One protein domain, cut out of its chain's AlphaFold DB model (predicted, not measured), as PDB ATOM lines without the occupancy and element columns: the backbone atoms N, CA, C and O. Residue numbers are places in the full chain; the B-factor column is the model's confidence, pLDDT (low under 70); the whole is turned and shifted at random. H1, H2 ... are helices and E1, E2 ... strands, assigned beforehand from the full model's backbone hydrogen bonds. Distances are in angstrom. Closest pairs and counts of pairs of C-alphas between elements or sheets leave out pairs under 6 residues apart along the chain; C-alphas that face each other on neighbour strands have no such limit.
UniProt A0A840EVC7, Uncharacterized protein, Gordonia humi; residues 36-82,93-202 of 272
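What this domain is: This is residues 36 to 82 and 93 to 202 of the 272 residues of an uncharacterized protein of Gordonia humi (UniProt A0A840EVC7). Two twisted antiparallel sheets make a sandwich, partly face to face, and one helix, H1, covers E3 and E1 of the larger sheet while packing along E4, an edge strand of the smaller one. The 157 printed residues hold E1, E2, E3, H1 and E4 to E10 in that order, mostly strand; the sheets run E2 - E3 - E1 - E6 - E9 - E8 and E4 - E5 - E10 - E7. The whole is compact and rounded, with a radius of gyration of the C-alphas of 14.7 A and spans of 48 by 34 by 30 A.

Where its parts are: E1, residues 36 to 44, begins at C-alpha 36 (147.431, 248.989, 117.131) and is 26.1 A long. E2 is residues 65 to 70. E3, residues 100 to 110, spans 29.3 A and bends by 64 degrees at residue 107. H1, residues 111 to 124, starts at C-alpha 111 (146.106, 245.026, 110.902) and is 20.9 A long. E4, residues 131 to 139, spans 26.3 A; E5, residues 142 to 150, 26.5 A; E6, residues 159 to 166, 23.6 A. E7 is residues 171 to 174, E8 residues 177 to 179 and E9 residues 183 to 186. E10, residues 193 to 201, spans 27.1 A and ends at C-alpha 201 (134.048, 251.341, 118.713).

How they stand to each other: In the larger, twisted sheet, E1 and E6 are antiparallel at 171 degrees, with N 41 and O 162 at 2.9 A. E3 is on the other side of E1, with N 40 and O 104 at 2.7 A. E2 and E8 are the edge strands; N 68 and O 103 of E2 and E3 are 2.8 A apart. E8 and E9 form a hairpin, with N 179 and O 183 at 2.8 A. H1 is on this sheet, forming two layers, a helix on one face of a sheet, at a height of 9.5 A over E3 and E1. H1 touches E4; their closest C-alphas, Gly 118 and Met 132, are 4.8 A apart. E4 and E5 form a hairpin, with N 135 and O 146 at 2.8 A. E5 and E10 are antiparallel neighbours, with N 145 and O 198 at 2.8 A, and E10 and E7 are antiparallel neighbours, with N 199 and O 173 at 2.8 A. The two sheets form a sandwich, two sheets face to face, their facing parts 9.8 A centre to centre. In H1, 8 of 10 O i to N i+4 pairs are within hydrogen-bond range.

The domain as a whole: The two farthest C-alphas, of Asp 47 and Gly 140, are 48.3 A apart. Residues 83 to 92, in the link from E2 to E3, are not printed; C-alphas 82 and 93 are 8.2 A apart across this cut. The link from E1 to E2 is long, with 20 residues. The mean pLDDT of the printed part is 90.8, and residues 48 to 51 are under 70.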
ATOM      1  N   PHE A  36     147.404 249.679 115.848       92.00
ATOM      2  CA  PHE A  36     147.431 248.989 117.131       92.00
ATOM      3  C   PHE A  36     148.770 249.233 117.810       92.00
ATOM      4  O   PHE A  36     149.826 249.026 117.206       92.00
ATOM      5  N   SER A  37     148.707 249.634 119.072       95.38
ATOM      6  CA  SER A  37     149.866 249.772 119.948       95.38
ATOM      7  C   SER A  37     149.673 248.876 121.166       95.38
ATOM      8  O   SER A  37     148.575 248.369 121.412       95.38
ATOM      9  N   GLY A  38     150.748 248.607 121.893       96.00
ATOM     10  CA  GLY A  38     150.671 247.798 123.095       96.00
ATOM     11  C   GLY A  38     151.965 247.071 123.400       96.00
ATOM     12  O   GLY A  38     153.067 247.487 123.031       96.00
ATOM     13  N   ARG A  39     151.830 245.970 124.135       96.00
ATOM     14  CA  ARG A  39     152.963 245.178 124.600       96.00
ATOM     15  C   ARG A  39     152.589 243.735 124.887       96.00
ATOM     16  O   ARG A  39     151.455 243.425 125.228       96.00
ATOM     17  N   VAL A  40     153.576 242.863 124.807       95.50
ATOM     18  CA  VAL A  40     153.491 241.455 125.165       95.50
ATOM     19  C   VAL A  40     154.657 241.144 126.079       95.50
ATOM     20  O   VAL A  40     155.795 241.475 125.769       95.50
ATOM     21  N   LEU A  41     154.382 240.518 127.212       95.12
ATOM     22  CA  LEU A  41     155.398 240.094 128.163       95.12
ATOM     23  C   LEU A  41     155.381 238.575 128.237       95.12
ATOM     24  O   LEU A  41     154.337 237.987 128.518       95.12
ATOM     25  N   VAL A  42     156.543 237.970 128.009       93.88
ATOM     26  CA  VAL A  42     156.793 236.544 128.201       93.88
ATOM     27  C   VAL A  42     157.916 236.419 129.217       93.88
ATOM     28  O   VAL A  42     159.022 236.900 128.984       93.88
ATOM     29  N   ALA A  43     157.633 235.790 130.353       92.81
ATOM     30  CA  ALA A  43     158.596 235.594 131.426       92.81
ATOM     31  C   ALA A  43     158.554 234.149 131.922       92.81
ATOM     32  O   ALA A  43     157.484 233.564 132.075       92.81
ATOM     33  N   THR A  44     159.719 233.575 132.199       91.62
ATOM     34  CA  THR A  44     159.878 232.205 132.693       91.62
ATOM     35  C   THR A  44     160.676 232.183 133.991       91.62
ATOM     36  O   THR A  44     161.483 233.073 134.254       91.62
ATOM     37  N   SER A  45     160.468 231.167 134.825       89.06
ATOM     38  CA  SER A  45     161.277 230.970 136.026       89.06
ATOM     39  C   SER A  45     162.721 230.616 135.636       89.06
ATOM     40  O   SER A  45     162.904 229.809 134.719       89.06
ATOM     41  N   PRO A  46     163.745 231.135 136.340       79.25
ATOM     42  CA  PRO A  46     165.150 230.781 136.103       79.25
ATOM     43  C   PRO A  46     165.427 229.271 136.160       79.25
ATOM     44  O   PRO A  46     166.329 228.771 135.496       79.25
ATOM     45  N   ASP A  47     164.617 228.529 136.920       74.75
ATOM     46  CA  ASP A  47     164.758 227.079 137.094       74.75
ATOM     47  C   ASP A  47     164.214 226.262 135.907       74.75
ATOM     48  O   ASP A  47     164.346 225.040 135.875       74.75
ATOM     49  N   SER A  48     163.565 226.912 134.934       67.06
ATOM     50  CA  SER A  48     162.861 226.243 133.822       67.06
ATOM     51  C   SER A  48     163.752 225.892 132.635       67.06
ATOM     52  O   SER A  48     163.304 225.207 131.719       67.06
ATOM     53  N   GLY A  49     165.014 226.326 132.651       64.50
ATOM     54  CA  GLY A  49     165.998 225.990 131.631       64.50
ATOM     55  C   GLY A  49     166.934 227.153 131.294       64.50
ATOM     56  O   GLY A  49     166.774 228.256 131.806       64.50
ATOM     57  N   PRO A  50     167.934 226.918 130.428       57.69
ATOM     58  CA  PRO A  50     168.989 227.890 130.132       57.69
ATOM     59  C   PRO A  50     168.576 229.006 129.159       57.69
ATOM     60  O   PRO A  50     169.355 229.930 128.939       57.69
ATOM     61  N   THR A  51     167.404 228.912 128.526       68.50
ATOM     62  CA  THR A  51     166.968 229.842 127.476       68.50
ATOM     63  C   THR A  51     165.943 230.829 128.008       68.50
ATOM     64  O   THR A  51     164.770 230.495 128.165       68.50
ATOM     65  N   THR A  52     166.391 232.057 128.244       78.94
ATOM     66  CA  THR A  52     165.509 233.201 128.472       78.94
ATOM     67  C   THR A  52     164.710 233.497 127.194       78.94
ATOM     68  O   THR A  52     165.313 233.558 126.117       78.94
ATOM     69  N   PRO A  53     163.380 233.683 127.278       85.75
ATOM     70  CA  PRO A  53     162.556 234.116 126.154       85.75
ATOM     71  C   PRO A  53     163.126 235.369 125.484       85.75
ATOM     72  O   PRO A  53     163.436 236.345 126.161       85.75
ATOM     73  N   SER A  54     163.238 235.358 124.157       89.38
ATOM     74  CA  SER A  54     163.658 236.524 123.372       89.38
ATOM     75  C   SER A  54     162.860 236.597 122.075       89.38
ATOM     76  O   SER A  54     162.455 235.570 121.535       89.38
ATOM     77  N   PHE A  55     162.608 237.811 121.589       91.88
ATOM     78  CA  PHE A  55     161.830 238.025 120.372       91.88
ATOM     79  C   PHE A  55     162.760 238.266 119.185       91.88
ATOM     80  O   PHE A  55     163.527 239.229 119.184       91.88
ATOM     81  N   ASP A  56     162.654 237.427 118.155       92.31
ATOM     82  CA  ASP A  56     163.305 237.678 116.870       92.31
ATOM     83  C   ASP A  56     162.422 238.603 116.023       92.31
ATOM     84  O   ASP A  56     161.401 238.196 115.460       92.31
ATOM     85  N   ILE A  57     162.770 239.890 116.006       94.00
ATOM     86  CA  ILE A  57     161.987 240.923 115.326       94.00
ATOM     87  C   ILE A  57     162.530 241.092 113.901       94.00
ATOM     88  O   ILE A  57     163.668 241.538 113.722       94.00
ATOM     89  N   PRO A  58     161.727 240.817 112.858       93.12
ATOM     90  CA  PRO A  58     162.174 240.992 111.486       93.12
ATOM     91  C   PRO A  58     162.426 242.472 111.176       93.12
ATOM     92  O   PRO A  58     161.711 243.362 111.645       93.12
ATOM     93  N   ALA A  59     163.395 242.745 110.296       90.31
ATOM     94  CA  ALA A  59     163.788 244.110 109.929       90.31
ATOM     95  C   ALA A  59     162.624 244.972 109.396       90.31
ATOM     96  O   ALA A  59     162.641 246.191 109.540       90.31
ATOM     97  N   SER A  60     161.587 244.350 108.823       90.00
ATOM     98  CA  SER A  60     160.369 245.029 108.367       90.00
ATOM     99  C   SER A  60     159.517 245.620 109.496       90.00
ATOM    100  O   SER A  60     158.712 246.508 109.230       90.00
ATOM    101  N   LEU A  61     159.664 245.127 110.730       92.56
ATOM    102  CA  LEU A  61     158.931 245.587 111.912       92.56
ATOM    103  C   LEU A  61     159.801 246.389 112.885       92.56
ATOM    104  O   LEU A  61     159.255 247.058 113.755       92.56
ATOM    105  N   GLY A  62     161.128 246.384 112.730       90.75
ATOM    106  CA  GLY A  62     162.061 246.970 113.704       90.75
ATOM    107  C   GLY A  62     161.926 248.480 113.953       90.75
ATOM    108  O   GLY A  62     162.489 248.985 114.916       90.75
ATOM    109  N   ALA A  63     161.186 249.218 113.118       92.00
ATOM    110  CA  ALA A  63     160.866 250.628 113.368       92.00
ATOM    111  C   ALA A  63     159.651 250.830 114.295       92.00
ATOM    112  O   ALA A  63     159.465 251.919 114.828       92.00
ATOM    113  N   GLN A  64     158.811 249.806 114.442       93.94
ATOM    114  CA  GLN A  64     157.522 249.861 115.142       93.94
ATOM    115  C   GLN A  64     157.442 248.872 116.301       93.94
ATOM    116  O   GLN A  64     156.583 249.015 117.161       93.94
ATOM    117  N   VAL A  65     158.308 247.860 116.309       96.06
ATOM    118  CA  VAL A  65     158.353 246.792 117.301       96.06
ATOM    119  C   VAL A  65     159.753 246.745 117.884       96.06
ATOM    120  O   VAL A  65     160.738 246.700 117.146       96.06
ATOM    121  N   TRP A  66     159.839 246.731 119.207       94.62
ATOM    122  CA  TRP A  66     161.091 246.613 119.942       94.62
ATOM    123  C   TRP A  66     160.926 245.655 121.118       94.62
ATOM    124  O   TRP A  66     159.817 245.419 121.594       94.62
ATOM    125  N   SER A  67     162.034 245.095 121.591       94.94
ATOM    126  CA  SER A  67     162.061 244.210 122.754       94.94
ATOM    127  C   SER A  67     162.974 244.766 123.836       94.94
ATOM    128  O   SER A  67     164.055 245.269 123.534       94.94
ATOM    129  N   ALA A  68     162.572 244.609 125.088       94.62
ATOM    130  CA  ALA A  68     163.393 244.857 126.261       94.62
ATOM    131  C   ALA A  68     163.471 243.584 127.106       94.62
ATOM    132  O   ALA A  68     162.514 242.811 127.159       94.62
ATOM    133  N   GLU A  69     164.593 243.382 127.791       93.31
ATOM    134  CA  GLU A  69     164.704 242.344 128.818       93.31
ATOM    135  C   GLU A  69     163.735 242.657 129.966       93.31
ATOM    136  O   GLU A  69     163.519 243.822 130.309       93.31
ATOM    137  N   PHE A  70     163.156 241.638 130.584       92.62
ATOM    138  CA  PHE A  70     162.295 241.772 131.746       92.62
ATOM    139  C   PHE A  70     162.824 240.914 132.906       92.62
ATOM    140  O   PHE A  70     163.071 239.724 132.714       92.62
ATOM    141  N   PRO A  71     162.916 241.461 134.129       91.88
ATOM    142  CA  PRO A  71     162.660 242.853 134.491       91.88
ATOM    143  C   PRO A  71     163.838 243.767 134.112       91.88
ATOM    144  O   PRO A  71     164.997 243.441 134.352       91.88
ATOM    145  N   SER A  72     163.550 244.952 133.577       91.06
ATOM    146  CA  SER A  72     164.542 246.011 133.348       91.06
ATOM    147  C   SER A  72     163.897 247.388 133.513       91.06
ATOM    148  O   SER A  72     162.677 247.492 133.622       91.06
ATOM    149  N   GLN A  73     164.709 248.448 133.545       89.00
ATOM    150  CA  GLN A  73     164.205 249.826 133.594       89.00
ATOM    151  C   GLN A  73     163.490 250.238 132.296       89.00
ATOM    152  O   GLN A  73     162.601 251.085 132.332       89.00
ATOM    153  N   ASP A  74     163.875 249.631 131.173       88.38
ATOM    154  CA  ASP A  74     163.315 249.921 129.852       88.38
ATOM    155  C   ASP A  74     162.026 249.127 129.586       88.38
ATOM    156  O   ASP A  74     161.215 249.505 128.738       88.38
ATOM    157  N   ALA A  75     161.807 248.036 130.328       90.75
ATOM    158  CA  ALA A  75     160.563 247.286 130.306       90.75
ATOM    159  C   ALA A  75     159.527 247.918 131.241       90.75
ATOM    160  O   ALA A  75     159.808 248.353 132.358       90.75
ATOM    161  N   ALA A  76     158.278 247.923 130.789       91.56
ATOM    162  CA  ALA A  76     157.188 248.409 131.612       91.56
ATOM    163  C   ALA A  76     156.829 247.355 132.685       91.56
ATOM    164  O   ALA A  76     157.001 246.155 132.460       91.56
ATOM    165  N   PRO A  77     156.307 247.763 133.858       92.31
ATOM    166  CA  PRO A  77     155.948 246.821 134.913       92.31
ATOM    167  C   PRO A  77     154.938 245.779 134.429       92.31
ATOM    168  O   PRO A  77     154.018 246.113 133.667       92.31
ATOM    169  N   ALA A  78     155.087 244.538 134.895       91.38
ATOM    170  CA  ALA A  78     154.149 243.473 134.571       91.38
ATOM    171  C   ALA A  78     152.732 243.847 135.037       91.38
ATOM    172  O   ALA A  78     152.560 244.303 136.176       91.38
ATOM    173  N   PRO A  79     151.710 243.676 134.182       91.94
ATOM    174  CA  PRO A  79     150.336 243.858 134.610       91.94
ATOM    175  C   PRO A  79     149.978 242.780 135.638       91.94
ATOM    176  O   PRO A  79     150.425 241.636 135.544       91.94
ATOM    177  N   LYS A  80     149.180 243.152 136.638       89.00
ATOM    178  CA  LYS A  80     148.697 242.214 137.654       89.00
ATOM    179  C   LYS A  80     147.388 241.607 137.187       89.00
ATOM    180  O   LYS A  80     146.455 242.354 136.904       89.00
ATOM    181  N   ALA A  81     147.332 240.280 137.133       85.56
ATOM    182  CA  ALA A  81     146.078 239.582 136.910       85.56
ATOM    183  C   ALA A  81     145.113 239.869 138.075       85.56
ATOM    184  O   ALA A  81     145.560 239.967 139.224       85.56
ATOM    185  N   PRO A  82     143.807 240.025 137.808       80.81
ATOM    186  CA  PRO A  82     142.824 240.168 138.868       80.81
ATOM    187  C   PRO A  82     142.788 238.895 139.717       80.81
ATOM    188  O   PRO A  82     142.870 237.781 139.194       80.81
ATOM    189  N   ALA A  93     147.390 231.927 140.442       81.56
ATOM    190  CA  ALA A  93     147.189 233.235 139.832       81.56
ATOM    191  C   ALA A  93     148.385 233.573 138.914       81.56
ATOM    192  O   ALA A  93     149.535 233.418 139.346       81.56
ATOM    193  N   PRO A  94     148.155 234.044 137.675       85.12
ATOM    194  CA  PRO A  94     149.239 234.436 136.783       85.12
ATOM    195  C   PRO A  94     150.075 235.560 137.410       85.12
ATOM    196  O   PRO A  94     149.567 236.652 137.663       85.12
ATOM    197  N   THR A  95     151.366 235.309 137.648       89.38
ATOM    198  CA  THR A  95     152.303 236.322 138.158       89.38
ATOM    199  C   THR A  95     153.650 236.276 137.442       89.38
ATOM    200  O   THR A  95     154.192 235.198 137.176       89.38
ATOM    201  N   ALA A  96     154.207 237.458 137.176       90.25
ATOM    202  CA  ALA A  96     155.559 237.649 136.658       90.25
ATOM    203  C   ALA A  96     156.632 237.681 137.765       90.25
ATOM    204  O   ALA A  96     157.822 237.736 137.461       90.25
ATOM    205  N   ASP A  97     156.236 237.669 139.040       89.62
ATOM    206  CA  ASP A  97     157.170 237.819 140.154       89.62
ATOM    207  C   ASP A  97     158.205 236.685 140.170       89.62
ATOM    208  O   ASP A  97     157.867 235.502 140.062       89.62
ATOM    209  N   GLY A  98     159.483 237.058 140.288       88.31
ATOM    210  CA  GLY A  98     160.610 236.119 140.285       88.31
ATOM    211  C   GLY A  98     160.919 235.474 138.928       88.31
ATOM    212  O   GLY A  98     161.764 234.584 138.877       88.31
ATOM    213  N   LYS A  99     160.260 235.902 137.843       91.25
ATOM    214  CA  LYS A  99     160.491 235.401 136.482       91.25
ATOM    215  C   LYS A  99     161.312 236.390 135.655       91.25
ATOM    216  O   LYS A  99     161.250 237.599 135.873       91.25
ATOM    217  N   THR A 100     162.046 235.861 134.683       92.75
ATOM    218  CA  THR A 100     162.880 236.616 133.738       92.75
ATOM    219  C   THR A 100     162.499 236.271 132.305       92.75
ATOM    220  O   THR A 100     162.087 235.146 132.024       92.75
ATOM    221  N   GLY A 101     162.615 237.219 131.386       92.44
ATOM    222  CA  GLY A 101     162.223 237.019 129.998       92.44
ATOM    223  C   GLY A 101     162.316 238.298 129.194       92.44
ATOM    224  O   GLY A 101     163.175 239.133 129.445       92.44
ATOM    225  N   ALA A 102     161.389 238.487 128.265       94.12
ATOM    226  CA  ALA A 102     161.375 239.660 127.411       94.12
ATOM    227  C   ALA A 102     159.985 240.296 127.356       94.12
ATOM    228  O   ALA A 102     158.951 239.620 127.349       94.12
ATOM    229  N   GLN A 103     159.972 241.623 127.251       95.62
ATOM    230  CA  GLN A 103     158.802 242.404 126.880       95.62
ATOM    231  C   GLN A 103     158.970 242.907 125.447       95.62
ATOM    232  O   GLN A 103     159.895 243.660 125.154       95.62
ATOM    233  N   LEU A 104     158.050 242.530 124.569       96.06
ATOM    234  CA  LEU A 104     157.892 243.108 123.245       96.06
ATOM    235  C   LEU A 104     156.912 244.272 123.334       96.06
ATOM    236  O   LEU A 104     155.808 244.123 123.844       96.06
ATOM    237  N   SER A 105     157.298 245.431 122.836       96.38
ATOM    238  CA  SER A 105     156.448 246.609 122.741       96.38
ATOM    239  C   SER A 105     156.292 246.978 121.277       96.38
ATOM    240  O   SER A 105     157.212 246.803 120.479       96.38
ATOM    241  N   PHE A 106     155.100 247.431 120.916       96.12
ATOM    242  CA  PHE A 106     154.775 247.767 119.543       96.12
ATOM    243  C   PHE A 106     153.930 249.027 119.469       96.12
ATOM    244  O   PHE A 106     153.132 249.311 120.364       96.12
ATOM    245  N   ASP A 107     154.104 249.768 118.381       94.75
ATOM    246  CA  ASP A 107     153.453 251.049 118.188       94.75
ATOM    247  C   ASP A 107     152.990 251.255 116.741       94.75
ATOM    248  O   ASP A 107     153.730 251.025 115.780       94.75
ATOM    249  N   HIS A 108     151.742 251.698 116.593       91.56
ATOM    250  CA  HIS A 108     151.106 252.026 115.317       91.56
ATOM    251  C   HIS A 108     151.152 250.900 114.259       91.56
ATOM    252  O   HIS A 108     151.296 251.157 113.060       91.56
ATOM    253  N   LEU A 109     151.024 249.633 114.666       92.50
ATOM    254  CA  LEU A 109     151.006 248.507 113.730       92.50
ATOM    255  C   LEU A 109     149.717 248.464 112.916       92.50
ATOM    256  O   LEU A 109     148.627 248.579 113.467       92.50
ATOM    257  N   SER A 110     149.835 248.209 111.614       90.81
ATOM    258  CA  SER A 110     148.670 247.906 110.777       90.81
ATOM    259  C   SER A 110     148.065 246.542 111.121       90.81
ATOM    260  O   SER A 110     148.743 245.658 111.647       90.81
ATOM    261  N   THR A 111     146.809 246.312 110.730       90.19
ATOM    262  CA  THR A 111     146.106 245.026 110.902       90.19
ATOM    263  C   THR A 111     146.912 243.813 110.420       90.19
ATOM    264  O   THR A 111     146.933 242.777 111.082       90.19
ATOM    265  N   GLY A 112     147.586 243.928 109.271       89.56
ATOM    266  CA  GLY A 112     148.382 242.836 108.707       89.56
ATOM    267  C   GLY A 112     149.659 242.559 109.502       89.56
ATOM    268  O   GLY A 112     149.990 241.402 109.743       89.56
ATOM    269  N   GLN A 113     150.348 243.614 109.950       93.44
ATOM    270  CA  GLN A 113     151.548 243.486 110.783       93.44
ATOM    271  C   GLN A 113     151.209 242.961 112.180       93.44
ATOM    272  O   GLN A 113     151.942 242.140 112.720       93.44
ATOM    273  N   PHE A 114     150.074 243.380 112.745       93.50
ATOM    274  CA  PHE A 114     149.601 242.884 114.032       93.50
ATOM    275  C   PHE A 114     149.390 241.364 114.013       93.50
ATOM    276  O   PHE A 114     149.794 240.680 114.947       93.50
ATOM    277  N   GLY A 115     148.854 240.805 112.922       92.88
ATOM    278  CA  GLY A 115     148.729 239.349 112.789       92.88
ATOM    279  C   GLY A 115     150.069 238.607 112.731       92.88
ATOM    280  O   GLY A 115     150.175 237.485 113.219       92.88
ATOM    281  N   GLN A 116     151.126 239.246 112.219       93.56
ATOM    282  CA  GLN A 116     152.481 238.676 112.219       93.56
ATOM    283  C   GLN A 116     153.101 238.620 113.623       93.56
ATOM    284  O   GLN A 116     154.002 237.814 113.851       93.56
ATOM    285  N   LEU A 117     152.617 239.424 114.581       93.44
ATOM    286  CA  LEU A 117     153.094 239.348 115.964       93.44
ATOM    287  C   LEU A 117     152.827 237.976 116.580       93.44
ATOM    288  O   LEU A 117     153.648 237.515 117.366       93.44
ATOM    289  N   GLY A 118     151.734 237.304 116.205       92.06
ATOM    290  CA  GLY A 118     151.402 235.976 116.725       92.06
ATOM    291  C   GLY A 118     152.544 234.976 116.528       92.06
ATOM    292  O   GLY A 118     152.995 234.356 117.489       92.06
ATOM    293  N   SER A 119     153.112 234.898 115.319       91.44
ATOM    294  CA  SER A 119     154.232 233.988 115.049       91.44
ATOM    295  C   SER A 119     155.531 234.403 115.746       91.44
ATOM    296  O   SER A 119     156.300 233.534 116.142       91.44
ATOM    297  N   ILE A 120     155.771 235.707 115.931       92.81
ATOM    298  CA  ILE A 120     156.948 236.216 116.661       92.81
ATOM    299  C   ILE A 120     156.851 235.861 118.149       92.81
ATOM    300  O   ILE A 120     157.829 235.427 118.750       92.81
ATOM    301  N   ILE A 121     155.665 236.010 118.741       91.19
ATOM    302  CA  ILE A 121     155.427 235.679 120.149       91.19
ATOM    303  C   ILE A 121     155.512 234.169 120.364       91.19
ATOM    304  O   ILE A 121     156.146 233.733 121.320       91.19
ATOM    305  N   ALA A 122     154.924 233.375 119.465       89.50
ATOM    306  CA  ALA A 122     155.009 231.919 119.523       89.50
ATOM    307  C   ALA A 122     156.468 231.431 119.476       89.50
ATOM    308  O   ALA A 122     156.849 230.578 120.268       89.50
ATOM    309  N   ALA A 123     157.307 232.028 118.623       88.62
ATOM    310  CA  ALA A 123     158.728 231.690 118.527       88.62
ATOM    311  C   ALA A 123     159.557 232.089 119.765       88.62
ATOM    312  O   ALA A 123     160.621 231.517 119.990       88.62
ATOM    313  N   ALA A 124     159.091 233.062 120.555       87.19
ATOM    314  CA  ALA A 124     159.753 233.489 121.786       87.19
ATOM    315  C   ALA A 124     159.444 232.578 122.986       87.19
ATOM    316  O   ALA A 124     160.133 232.651 124.006       87.19
ATOM    317  N   LEU A 125     158.401 231.747 122.893       86.62
ATOM    318  CA  LEU A 125     158.053 230.793 123.940       86.62
ATOM    319  C   LEU A 125     159.054 229.624 123.947       86.62
ATOM    320  O   LEU A 125     159.546 229.219 122.897       86.62
ATOM    321  N   PRO A 126     159.350 229.048 125.126       81.25
ATOM    322  CA  PRO A 126     160.307 227.945 125.229       81.25
ATOM    323  C   PRO A 126     159.795 226.644 124.589       81.25
ATOM    324  O   PRO A 126     160.588 225.749 124.302       81.25
ATOM    325  N   ASP A 127     158.484 226.533 124.363       82.69
ATOM    326  CA  ASP A 127     157.856 225.389 123.712       82.69
ATOM    327  C   ASP A 127     157.617 225.655 122.219       82.69
ATOM    328  O   ASP A 127     156.961 226.623 121.840       82.69
ATOM    329  N   GLN A 128     158.101 224.745 121.371       78.69
ATOM    330  CA  GLN A 128     157.944 224.820 119.915       78.69
ATOM    331  C   GLN A 128     156.529 224.455 119.444       78.69
ATOM    332  O   GLN A 128     156.172 224.768 118.308       78.69
ATOM    333  N   ALA A 129     155.735 223.771 120.276       84.12
ATOM    334  CA  ALA A 129     154.342 223.456 119.971       84.12
ATOM    335  C   ALA A 129     153.383 224.605 120.324       84.12
ATOM    336  O   ALA A 129     152.220 224.582 119.907       84.12
ATOM    337  N   ALA A 130     153.858 225.615 121.057       88.69
ATOM    338  CA  ALA A 130     153.051 226.761 121.418       88.69
ATOM    339  C   ALA A 130     152.661 227.560 120.170       88.69
ATOM    340  O   ALA A 130     153.485 227.885 119.315       88.69
ATOM    341  N   THR A 131     151.378 227.900 120.065       91.44
ATOM    342  CA  THR A 131     150.859 228.697 118.949       91.44
ATOM    343  C   THR A 131     150.107 229.906 119.460       91.44
ATOM    344  O   THR A 131     149.484 229.871 120.523       91.44
ATOM    345  N   MET A 132     150.173 230.984 118.684       92.94
ATOM    346  CA  MET A 132     149.485 232.230 118.970       92.94
ATOM    347  C   MET A 132     148.958 232.812 117.662       92.94
ATOM    348  O   MET A 132     149.739 233.158 116.774       92.94
ATOM    349  N   ASP A 133     147.638 232.922 117.550       94.06
ATOM    350  CA  ASP A 133     146.970 233.592 116.440       94.06
ATOM    351  C   ASP A 133     146.387 234.917 116.922       94.06
ATOM    352  O   ASP A 133     145.783 235.006 117.995       94.06
ATOM    353  N   LEU A 134     146.593 235.961 116.127       94.69
ATOM    354  CA  LEU A 134     146.082 237.295 116.385       94.69
ATOM    355  C   LEU A 134     145.494 237.830 115.088       94.69
ATOM    356  O   LEU A 134     146.155 237.902 114.055       94.69
ATOM    357  N   LYS A 135     144.237 238.247 115.145       94.50
ATOM    358  CA  LYS A 135     143.524 238.782 113.999       94.50
ATOM    359  C   LYS A 135     142.683 239.961 114.421       94.50
ATOM    360  O   LYS A 135     141.934 239.906 115.392       94.50
ATOM    361  N   VAL A 136     142.749 241.018 113.626       94.50
ATOM    362  CA  VAL A 136     141.853 242.156 113.782       94.50
ATOM    363  C   VAL A 136     141.068 242.357 112.500       94.50
ATOM    364  O   VAL A 136     141.580 242.183 111.396       94.50
ATOM    365  N   THR A 137     139.790 242.675 112.646       93.06
ATOM    366  CA  THR A 137     138.887 242.946 111.530       93.06
ATOM    367  C   THR A 137     138.013 244.139 111.858       93.06
ATOM    368  O   THR A 137     137.444 244.197 112.948       93.06
ATOM    369  N   ARG A 138     137.856 245.053 110.902       90.69
ATOM    370  CA  ARG A 138     136.902 246.158 110.995       90.69
ATOM    371  C   ARG A 138     135.578 245.799 110.331       90.69
ATOM    372  O   ARG A 138     135.555 245.171 109.274       90.69
ATOM    373  N   SER A 139     134.484 246.244 110.939       90.00
ATOM    374  CA  SER A 139     133.132 246.198 110.388       90.00
ATOM    375  C   SER A 139     132.381 247.477 110.767       90.00
ATOM    376  O   SER A 139     131.865 247.589 111.879       90.00
ATOM    377  N   GLY A 140     132.302 248.437 109.842       87.62
ATOM    378  CA  GLY A 140     131.752 249.768 110.132       87.62
ATOM    379  C   GLY A 140     132.634 250.503 111.139       87.62
ATOM    380  O   GLY A 140     133.843 250.578 110.930       87.62
ATOM    381  N   ASP A 141     132.041 250.969 112.238       88.81
ATOM    382  CA  ASP A 141     132.740 251.650 113.338       88.81
ATOM    383  C   ASP A 141     133.302 250.686 114.398       88.81
ATOM    384  O   ASP A 141     133.982 251.111 115.325       88.81
ATOM    385  N   TYR A 142     133.067 249.378 114.255       92.00
ATOM    386  CA  TYR A 142     133.586 248.378 115.183       92.00
ATOM    387  C   TYR A 142     134.885 247.762 114.678       92.00
ATOM    388  O   TYR A 142     134.953 247.232 113.565       92.00
ATOM    389  N   VAL A 143     135.893 247.751 115.541       94.50
ATOM    390  CA  VAL A 143     137.149 247.032 115.352       94.50
ATOM    391  C   VAL A 143     137.193 245.872 116.321       94.50
ATOM    392  O   VAL A 143     137.165 246.032 117.538       94.50
ATOM    393  N   ARG A 144     137.235 244.681 115.742       95.56
ATOM    394  CA  ARG A 144     137.103 243.416 116.441       95.56
ATOM    395  C   ARG A 144     138.429 242.683 116.429       95.56
ATOM    396  O   ARG A 144     138.877 242.240 115.371       95.56
ATOM    397  N   LEU A 145     139.022 242.531 117.604       96.31
ATOM    398  CA  LEU A 145     140.176 241.685 117.853       96.31
ATOM    399  C   LEU A 145     139.706 240.281 118.231       96.31
ATOM    400  O   LEU A 145     138.837 240.088 119.087       96.31
ATOM    401  N   ARG A 146     140.290 239.287 117.575       96.00
ATOM    402  CA  ARG A 146     140.161 237.870 117.894       96.00
ATOM    403  C   ARG A 146     141.559 237.281 117.953       96.00
ATOM    404  O   ARG A 146     142.364 237.531 117.065       96.00
ATOM    405  N   GLY A 147     141.835 236.502 118.979       95.06
ATOM    406  CA  GLY A 147     143.070 235.751 119.066       95.06
ATOM    407  C   GLY A 147     142.871 234.455 119.820       95.06
ATOM    408  O   GLY A 147     141.868 234.268 120.509       95.06
ATOM    409  N   SER A 148     143.836 233.565 119.687       94.75
ATOM    410  CA  SER A 148     143.899 232.333 120.455       94.75
ATOM    411  C   SER A 148     145.349 232.001 120.764       94.75
ATOM    412  O   SER A 148     146.249 232.273 119.971       94.75
ATOM    413  N   SER A 149     145.580 231.416 121.931       93.88
ATOM    414  CA  SER A 149     146.869 230.833 122.288       93.88
ATOM    415  C   SER A 149     146.666 229.385 122.685       93.88
ATOM    416  O   SER A 149     145.849 229.122 123.571       93.88
ATOM    417  N   ALA A 150     147.432 228.465 122.113       93.00
ATOM    418  CA  ALA A 150     147.527 227.101 122.616       93.00
ATOM    419  C   ALA A 150     148.886 226.935 123.299       93.00
ATOM    420  O   ALA A 150     149.915 226.939 122.627       93.00
ATOM    421  N   LEU A 151     148.880 226.828 124.630       89.75
ATOM    422  CA  LEU A 151     150.081 226.799 125.475       89.75
ATOM    423  C   LEU A 151     150.250 225.444 126.187       89.75
ATOM    424  O   LEU A 151     150.688 225.406 127.331       89.75
ATOM    425  N   GLY A 152     149.837 224.348 125.546       83.69
ATOM    426  CA  GLY A 152     149.577 223.052 126.193       83.69
ATOM    427  C   GLY A 152     150.733 222.450 127.003       83.69
ATOM    428  O   GLY A 152     150.479 221.876 128.054       83.69
ATOM    429  N   GLU A 153     151.982 222.621 126.570       83.75
ATOM    430  CA  GLU A 153     153.151 222.014 127.236       83.75
ATOM    431  C   GLU A 153     153.845 222.959 128.237       83.75
ATOM    432  O   GLU A 153     154.891 222.632 128.799       83.75
ATOM    433  N   LEU A 154     153.285 224.149 128.473       86.94
ATOM    434  CA  LEU A 154     153.867 225.141 129.377       86.94
ATOM    435  C   LEU A 154     153.287 225.020 130.791       86.94
ATOM    436  O   LEU A 154     152.074 224.965 130.979       86.94
ATOM    437  N   ASP A 155     154.151 225.048 131.808       88.69
ATOM    438  CA  ASP A 155     153.719 225.008 133.209       88.69
ATOM    439  C   ASP A 155     153.277 226.414 133.690       88.69
ATOM    440  O   ASP A 155     154.055 227.375 133.595       88.69
ATOM    441  N   PRO A 156     152.052 226.566 134.240       85.00
ATOM    442  CA  PRO A 156     151.542 227.843 134.748       85.00
ATOM    443  C   PRO A 156     152.319 228.408 135.946       85.00
ATOM    444  O   PRO A 156     152.218 229.597 136.242       85.00
ATOM    445  N   LYS A 157     153.102 227.592 136.660       86.69
ATOM    446  CA  LYS A 157     153.940 228.057 137.778       86.69
ATOM    447  C   LYS A 157     155.208 228.738 137.292       86.69
ATOM    448  O   LYS A 157     155.674 229.703 137.905       86.69
ATOM    449  N   THR A 158     155.774 228.223 136.208       88.88
ATOM    450  CA  THR A 158     157.061 228.679 135.698       88.88
ATOM    451  C   THR A 158     156.918 229.736 134.627       88.88
ATOM    452  O   THR A 158     157.777 230.606 134.551       88.88
ATOM    453  N   THR A 159     155.842 229.714 133.847       90.31
ATOM    454  CA  THR A 159     155.666 230.604 132.699       90.31
ATOM    455  C   THR A 159     154.594 231.645 132.979       90.31
ATOM    456  O   THR A 159     153.556 231.359 133.566       90.31
ATOM    457  N   PHE A 160     154.849 232.877 132.562       91.62
ATOM    458  CA  PHE A 160     153.903 233.978 132.610       91.62
ATOM    459  C   PHE A 160     153.847 234.641 131.241       91.62
ATOM    460  O   PHE A 160     154.875 235.032 130.687       91.62
ATOM    461  N   VAL A 161     152.634 234.781 130.717       93.06
ATOM    462  CA  VAL A 161     152.367 235.492 129.472       93.06
ATOM    463  C   VAL A 161     151.314 236.550 129.759       93.06
ATOM    464  O   VAL A 161     150.317 236.283 130.427       93.06
ATOM    465  N   SER A 162     151.525 237.759 129.252       94.69
ATOM    466  CA  SER A 162     150.482 238.781 129.221       94.69
ATOM    467  C   SER A 162     150.526 239.542 127.910       94.69
ATOM    468  O   SER A 162     151.596 239.779 127.349       94.69
ATOM    469  N   ILE A 163     149.349 239.897 127.412       95.25
ATOM    470  CA  ILE A 163     149.161 240.618 126.156       95.25
ATOM    471  C   ILE A 163     148.358 241.859 126.503       95.25
ATOM    472  O   ILE A 163     147.229 241.738 126.966       95.25
ATOM    473  N   THR A 164     148.915 243.036 126.272       96.56
ATOM    474  CA  THR A 164     148.230 244.315 126.431       96.56
ATOM    475  C   THR A 164     148.106 244.968 125.063       96.56
ATOM    476  O   THR A 164     149.102 245.129 124.360       96.56
ATOM    477  N   VAL A 165     146.890 245.351 124.686       96.31
ATOM    478  CA  VAL A 165     146.608 246.052 123.430       96.31
ATOM    479  C   VAL A 165     145.887 247.353 123.739       96.31
ATOM    480  O   VAL A 165     144.894 247.363 124.470       96.31
ATOM    481  N   ASP A 166     146.387 248.428 123.146       95.31
ATOM    482  CA  ASP A 166     145.817 249.764 123.159       95.31
ATOM    483  C   ASP A 166     145.054 249.995 121.850       95.31
ATOM    484  O   ASP A 166     145.622 249.987 120.753       95.31
ATOM    485  N   PHE A 167     143.743 250.179 121.967       93.44
ATOM    486  CA  PHE A 167     142.858 250.492 120.854       93.44
ATOM    487  C   PHE A 167     142.796 252.007 120.624       93.44
ATOM    488  O   PHE A 167     142.928 252.805 121.551       93.44
ATOM    489  N   ALA A 168     142.532 252.418 119.382       90.12
ATOM    490  CA  ALA A 168     142.365 253.832 119.028       90.12
ATOM    491  C   ALA A 168     141.052 254.455 119.554       90.12
ATOM    492  O   ALA A 168     140.852 255.664 119.445       90.12
ATOM    493  N   GLY A 169     140.155 253.638 120.111       91.19
ATOM    494  CA  GLY A 169     138.874 254.057 120.661       91.19
ATOM    495  C   GLY A 169     138.476 253.256 121.897       91.19
ATOM    496  O   GLY A 169     139.175 252.315 122.283       91.19
ATOM    497  N   PRO A 170     137.344 253.609 122.525       94.06
ATOM    498  CA  PRO A 170     136.843 252.903 123.695       94.06
ATOM    499  C   PRO A 170     136.537 251.435 123.381       94.06
ATOM    500  O   PRO A 170     136.105 251.086 122.278       94.06
ATOM    501  N   VAL A 171     136.766 250.569 124.362       95.75
ATOM    502  CA  VAL A 171     136.443 249.141 124.292       95.75
ATOM    503  C   VAL A 171     135.031 248.940 124.830       95.75
ATOM    504  O   VAL A 171     134.738 249.297 125.969       95.75
ATOM    505  N   VAL A 172     134.152 248.373 124.002       95.25
ATOM    506  CA  VAL A 172     132.730 248.162 124.324       95.25
ATOM    507  C   VAL A 172     132.454 246.770 124.883       95.25
ATOM    508  O   VAL A 172     131.536 246.588 125.678       95.25
ATOM    509  N   ALA A 173     133.244 245.776 124.475       95.06
ATOM    510  CA  ALA A 173     133.129 244.409 124.960       95.06
ATOM    511  C   ALA A 173     134.493 243.726 124.928       95.06
ATOM    512  O   ALA A 173     135.226 243.839 123.951       95.06
ATOM    513  N   THR A 174     134.833 242.980 125.975       96.12
ATOM    514  CA  THR A 174     136.049 242.166 126.000       96.12
ATOM    515  C   THR A 174     135.925 241.013 126.991       96.12
ATOM    516  O   THR A 174     135.155 241.087 127.945       96.12
ATOM    517  N   ASN A 175     136.677 239.937 126.751       94.25
ATOM    518  CA  ASN A 175     136.911 238.871 127.727       94.25
ATOM    519  C   ASN A 175     138.238 239.040 128.497       94.25
ATOM    520  O   ASN A 175     138.613 238.155 129.263       94.25
ATOM    521  N   GLY A 176     138.970 240.129 128.251       92.69
ATOM    522  CA  GLY A 176     140.181 240.492 128.973       92.69
ATOM    523  C   GLY A 176     139.905 241.474 130.104       92.69
ATOM    524  O   GLY A 176     138.783 241.935 130.316       92.69
ATOM    525  N   GLN A 177     140.959 241.834 130.823       92.75
ATOM    526  CA  GLN A 177     140.912 242.891 131.814       92.75
ATOM    527  C   GLN A 177     141.089 244.249 131.129       92.75
ATOM    528  O   GLN A 177     142.181 244.607 130.680       92.75
ATOM    529  N   GLN A 178     140.026 245.041 131.099       92.25
ATOM    530  CA  GLN A 178     140.094 246.422 130.642       92.25
ATOM    531  C   GLN A 178     140.832 247.293 131.675       92.25
ATOM    532  O   GLN A 178     140.551 247.244 132.873       92.25
ATOM    533  N   THR A 179     141.809 248.069 131.212       88.69
ATOM    534  CA  THR A 179     142.570 249.037 132.012       88.69
ATOM    535  C   THR A 179     142.373 250.420 131.393       88.69
ATOM    536  O   THR A 179     142.894 250.696 130.326       88.69
ATOM    537  N   GLY A 180     141.607 251.306 132.027       88.12
ATOM    538  CA  GLY A 180     141.183 252.556 131.373       88.12
ATOM    539  C   GLY A 180     140.117 252.315 130.294       88.12
ATOM    540  O   GLY A 180     139.443 251.293 130.322       88.12
ATOM    541  N   ASP A 181     139.948 253.241 129.346       91.69
ATOM    542  CA  ASP A 181     138.825 253.175 128.393       91.69
ATOM    543  C   ASP A 181     139.144 252.377 127.119       91.69
ATOM    544  O   ASP A 181     138.248 251.766 126.537       91.69
ATOM    545  N   SER A 182     140.410 252.343 126.695       93.25
ATOM    546  CA  SER A 182     140.832 251.796 125.397       93.25
ATOM    547  C   SER A 182     141.932 250.736 125.478       93.25
ATOM    548  O   SER A 182     142.364 250.242 124.442       93.25
ATOM    549  N   THR A 183     142.390 250.359 126.673       95.44
ATOM    550  CA  THR A 183     143.436 249.342 126.842       95.44
ATOM    551  C   THR A 183     142.843 248.064 127.408       95.44
ATOM    552  O   THR A 183     142.098 248.085 128.390       95.44
ATOM    553  N   VAL A 184     143.211 246.926 126.831       96.81
ATOM    554  CA  VAL A 184     142.817 245.605 127.329       96.81
ATOM    555  C   VAL A 184     144.052 244.762 127.560       96.81
ATOM    556  O   VAL A 184     144.958 244.739 126.732       96.81
ATOM    557  N   THR A 185     144.079 244.061 128.688       96.19
ATOM    558  CA  THR A 185     145.114 243.086 129.017       96.19
ATOM    559  C   THR A 185     144.516 241.694 129.162       96.19
ATOM    560  O   THR A 185     143.529 241.501 129.865       96.19
ATOM    561  N   TRP A 186     145.143 240.710 128.532       95.62
ATOM    562  CA  TRP A 186     144.822 239.296 128.684       95.62
ATOM    563  C   TRP A 186     145.971 238.560 129.361       95.62
ATOM    564  O   TRP A 186     147.143 238.873 129.137       95.62
ATOM    565  N   PHE A 187     145.611 237.544 130.142       93.38
ATOM    566  CA  PHE A 187     146.533 236.651 130.838       93.38
ATOM    567  C   PHE A 187     146.262 235.219 130.368       93.38
ATOM    568  O   PHE A 187     145.454 234.522 130.981       93.38
ATOM    569  N   PRO A 188     146.852 234.793 129.238       92.19
ATOM    570  CA  PRO A 188     146.742 233.417 128.776       92.19
ATOM    571  C   PRO A 188     147.257 232.455 129.846       92.19
ATOM    572  O   PRO A 188     148.351 232.656 130.373       92.19
ATOM    573  N   THR A 189     146.496 231.404 130.146       89.00
ATOM    574  CA  THR A 189     146.914 230.400 131.131       89.00
ATOM    575  C   THR A 189     147.816 229.364 130.456       89.00
ATOM    576  O   THR A 189     147.349 228.670 129.546       89.00
ATOM    577  N   PRO A 190     149.085 229.216 130.878       89.62
ATOM    578  CA  PRO A 190     149.937 228.143 130.377       89.62
ATOM    579  C   PRO A 190     149.338 226.767 130.707       89.62
ATOM    580  O   PRO A 190     148.703 226.588 131.748       89.62
ATOM    581  N   GLY A 191     149.500 225.806 129.803       87.69
ATOM    582  CA  GLY A 191     148.951 224.454 129.909       87.69
ATOM    583  C   GLY A 191     147.569 224.286 129.274       87.69
ATOM    584  O   GLY A 191     147.034 223.179 129.246       87.69
ATOM    585  N   GLN A 192     146.958 225.362 128.764       90.12
ATOM    586  CA  GLN A 192     145.616 225.330 128.178       90.12
ATOM    587  C   GLN A 192     145.518 226.177 126.904       90.12
ATOM    588  O   GLN A 192     146.429 226.925 126.541       90.12
ATOM    589  N   THR A 193     144.389 226.042 126.203       92.44
ATOM    590  CA  THR A 193     144.032 226.939 125.098       92.44
ATOM    591  C   THR A 193     143.182 228.083 125.635       92.44
ATOM    592  O   THR A 193     142.159 227.838 126.267       92.44
ATOM    593  N   THR A 194     143.601 229.322 125.387       92.81
ATOM    594  CA  THR A 194     142.873 230.531 125.798       92.81
ATOM    595  C   THR A 194     142.474 231.328 124.561       92.81
ATOM    596  O   THR A 194     143.293 231.530 123.666       92.81
ATOM    597  N   GLU A 195     141.226 231.786 124.503       94.69
ATOM    598  CA  GLU A 195     140.746 232.695 123.459       94.69
ATOM    599  C   GLU A 195     140.748 234.143 123.958       94.69
ATOM    600  O   GLU A 195     140.409 234.421 125.110       94.69
ATOM    601  N   PHE A 196     141.072 235.082 123.075       94.56
ATOM    602  CA  PHE A 196     141.091 236.517 123.350       94.56
ATOM    603  C   PHE A 196     140.135 237.240 122.417       94.56
ATOM    604  O   PHE A 196     140.087 236.998 121.207       94.56
ATOM    605  N   ASN A 197     139.373 238.161 122.983       96.38
ATOM    606  CA  ASN A 197     138.371 238.929 122.279       96.38
ATOM    607  C   ASN A 197     138.294 240.335 122.877       96.38
ATOM    608  O   ASN A 197     138.118 240.502 124.087       96.38
ATOM    609  N   ALA A 198     138.378 241.341 122.013       96.88
ATOM    610  CA  ALA A 198     137.923 242.688 122.320       96.88
ATOM    611  C   ALA A 198     137.251 243.311 121.098       96.88
ATOM    612  O   ALA A 198     137.712 243.156 119.968       96.88
ATOM    613  N   ASP A 199     136.187 244.055 121.356       95.88
ATOM    614  CA  ASP A 199     135.490 244.884 120.394       95.88
ATOM    615  C   ASP A 199     135.644 246.343 120.851       95.88
ATOM    616  O   ASP A 199     135.294 246.697 121.981       95.88
ATOM    617  N   SER A 200     136.185 247.186 119.975       94.94
ATOM    618  CA  SER A 200     136.337 248.628 120.175       94.94
ATOM    619  C   SER A 200     135.491 249.387 119.159       94.94
ATOM    620  O   SER A 200     135.340 248.932 118.025       94.94
ATOM    621  N   GLU A 201     134.922 250.522 119.559       93.06
ATOM    622  CA  GLU A 201     134.048 251.341 118.713       93.06
ATOM    623  C   GLU A 201     134.706 252.696 118.425       93.06
ATOM    624  O   GLU A 201     134.866 253.525 119.321       93.06
ATOM    625  N   TYR A 202     135.115 252.919 117.174       89.31
ATOM    626  CA  TYR A 202     135.623 254.203 116.700       89.31
ATOM    627  C   TYR A 202     135.475 254.380 115.187       89.31
ATOM    628  O   TYR A 202     135.598 253.435 114.396       89.31
TER     629      TYR A 202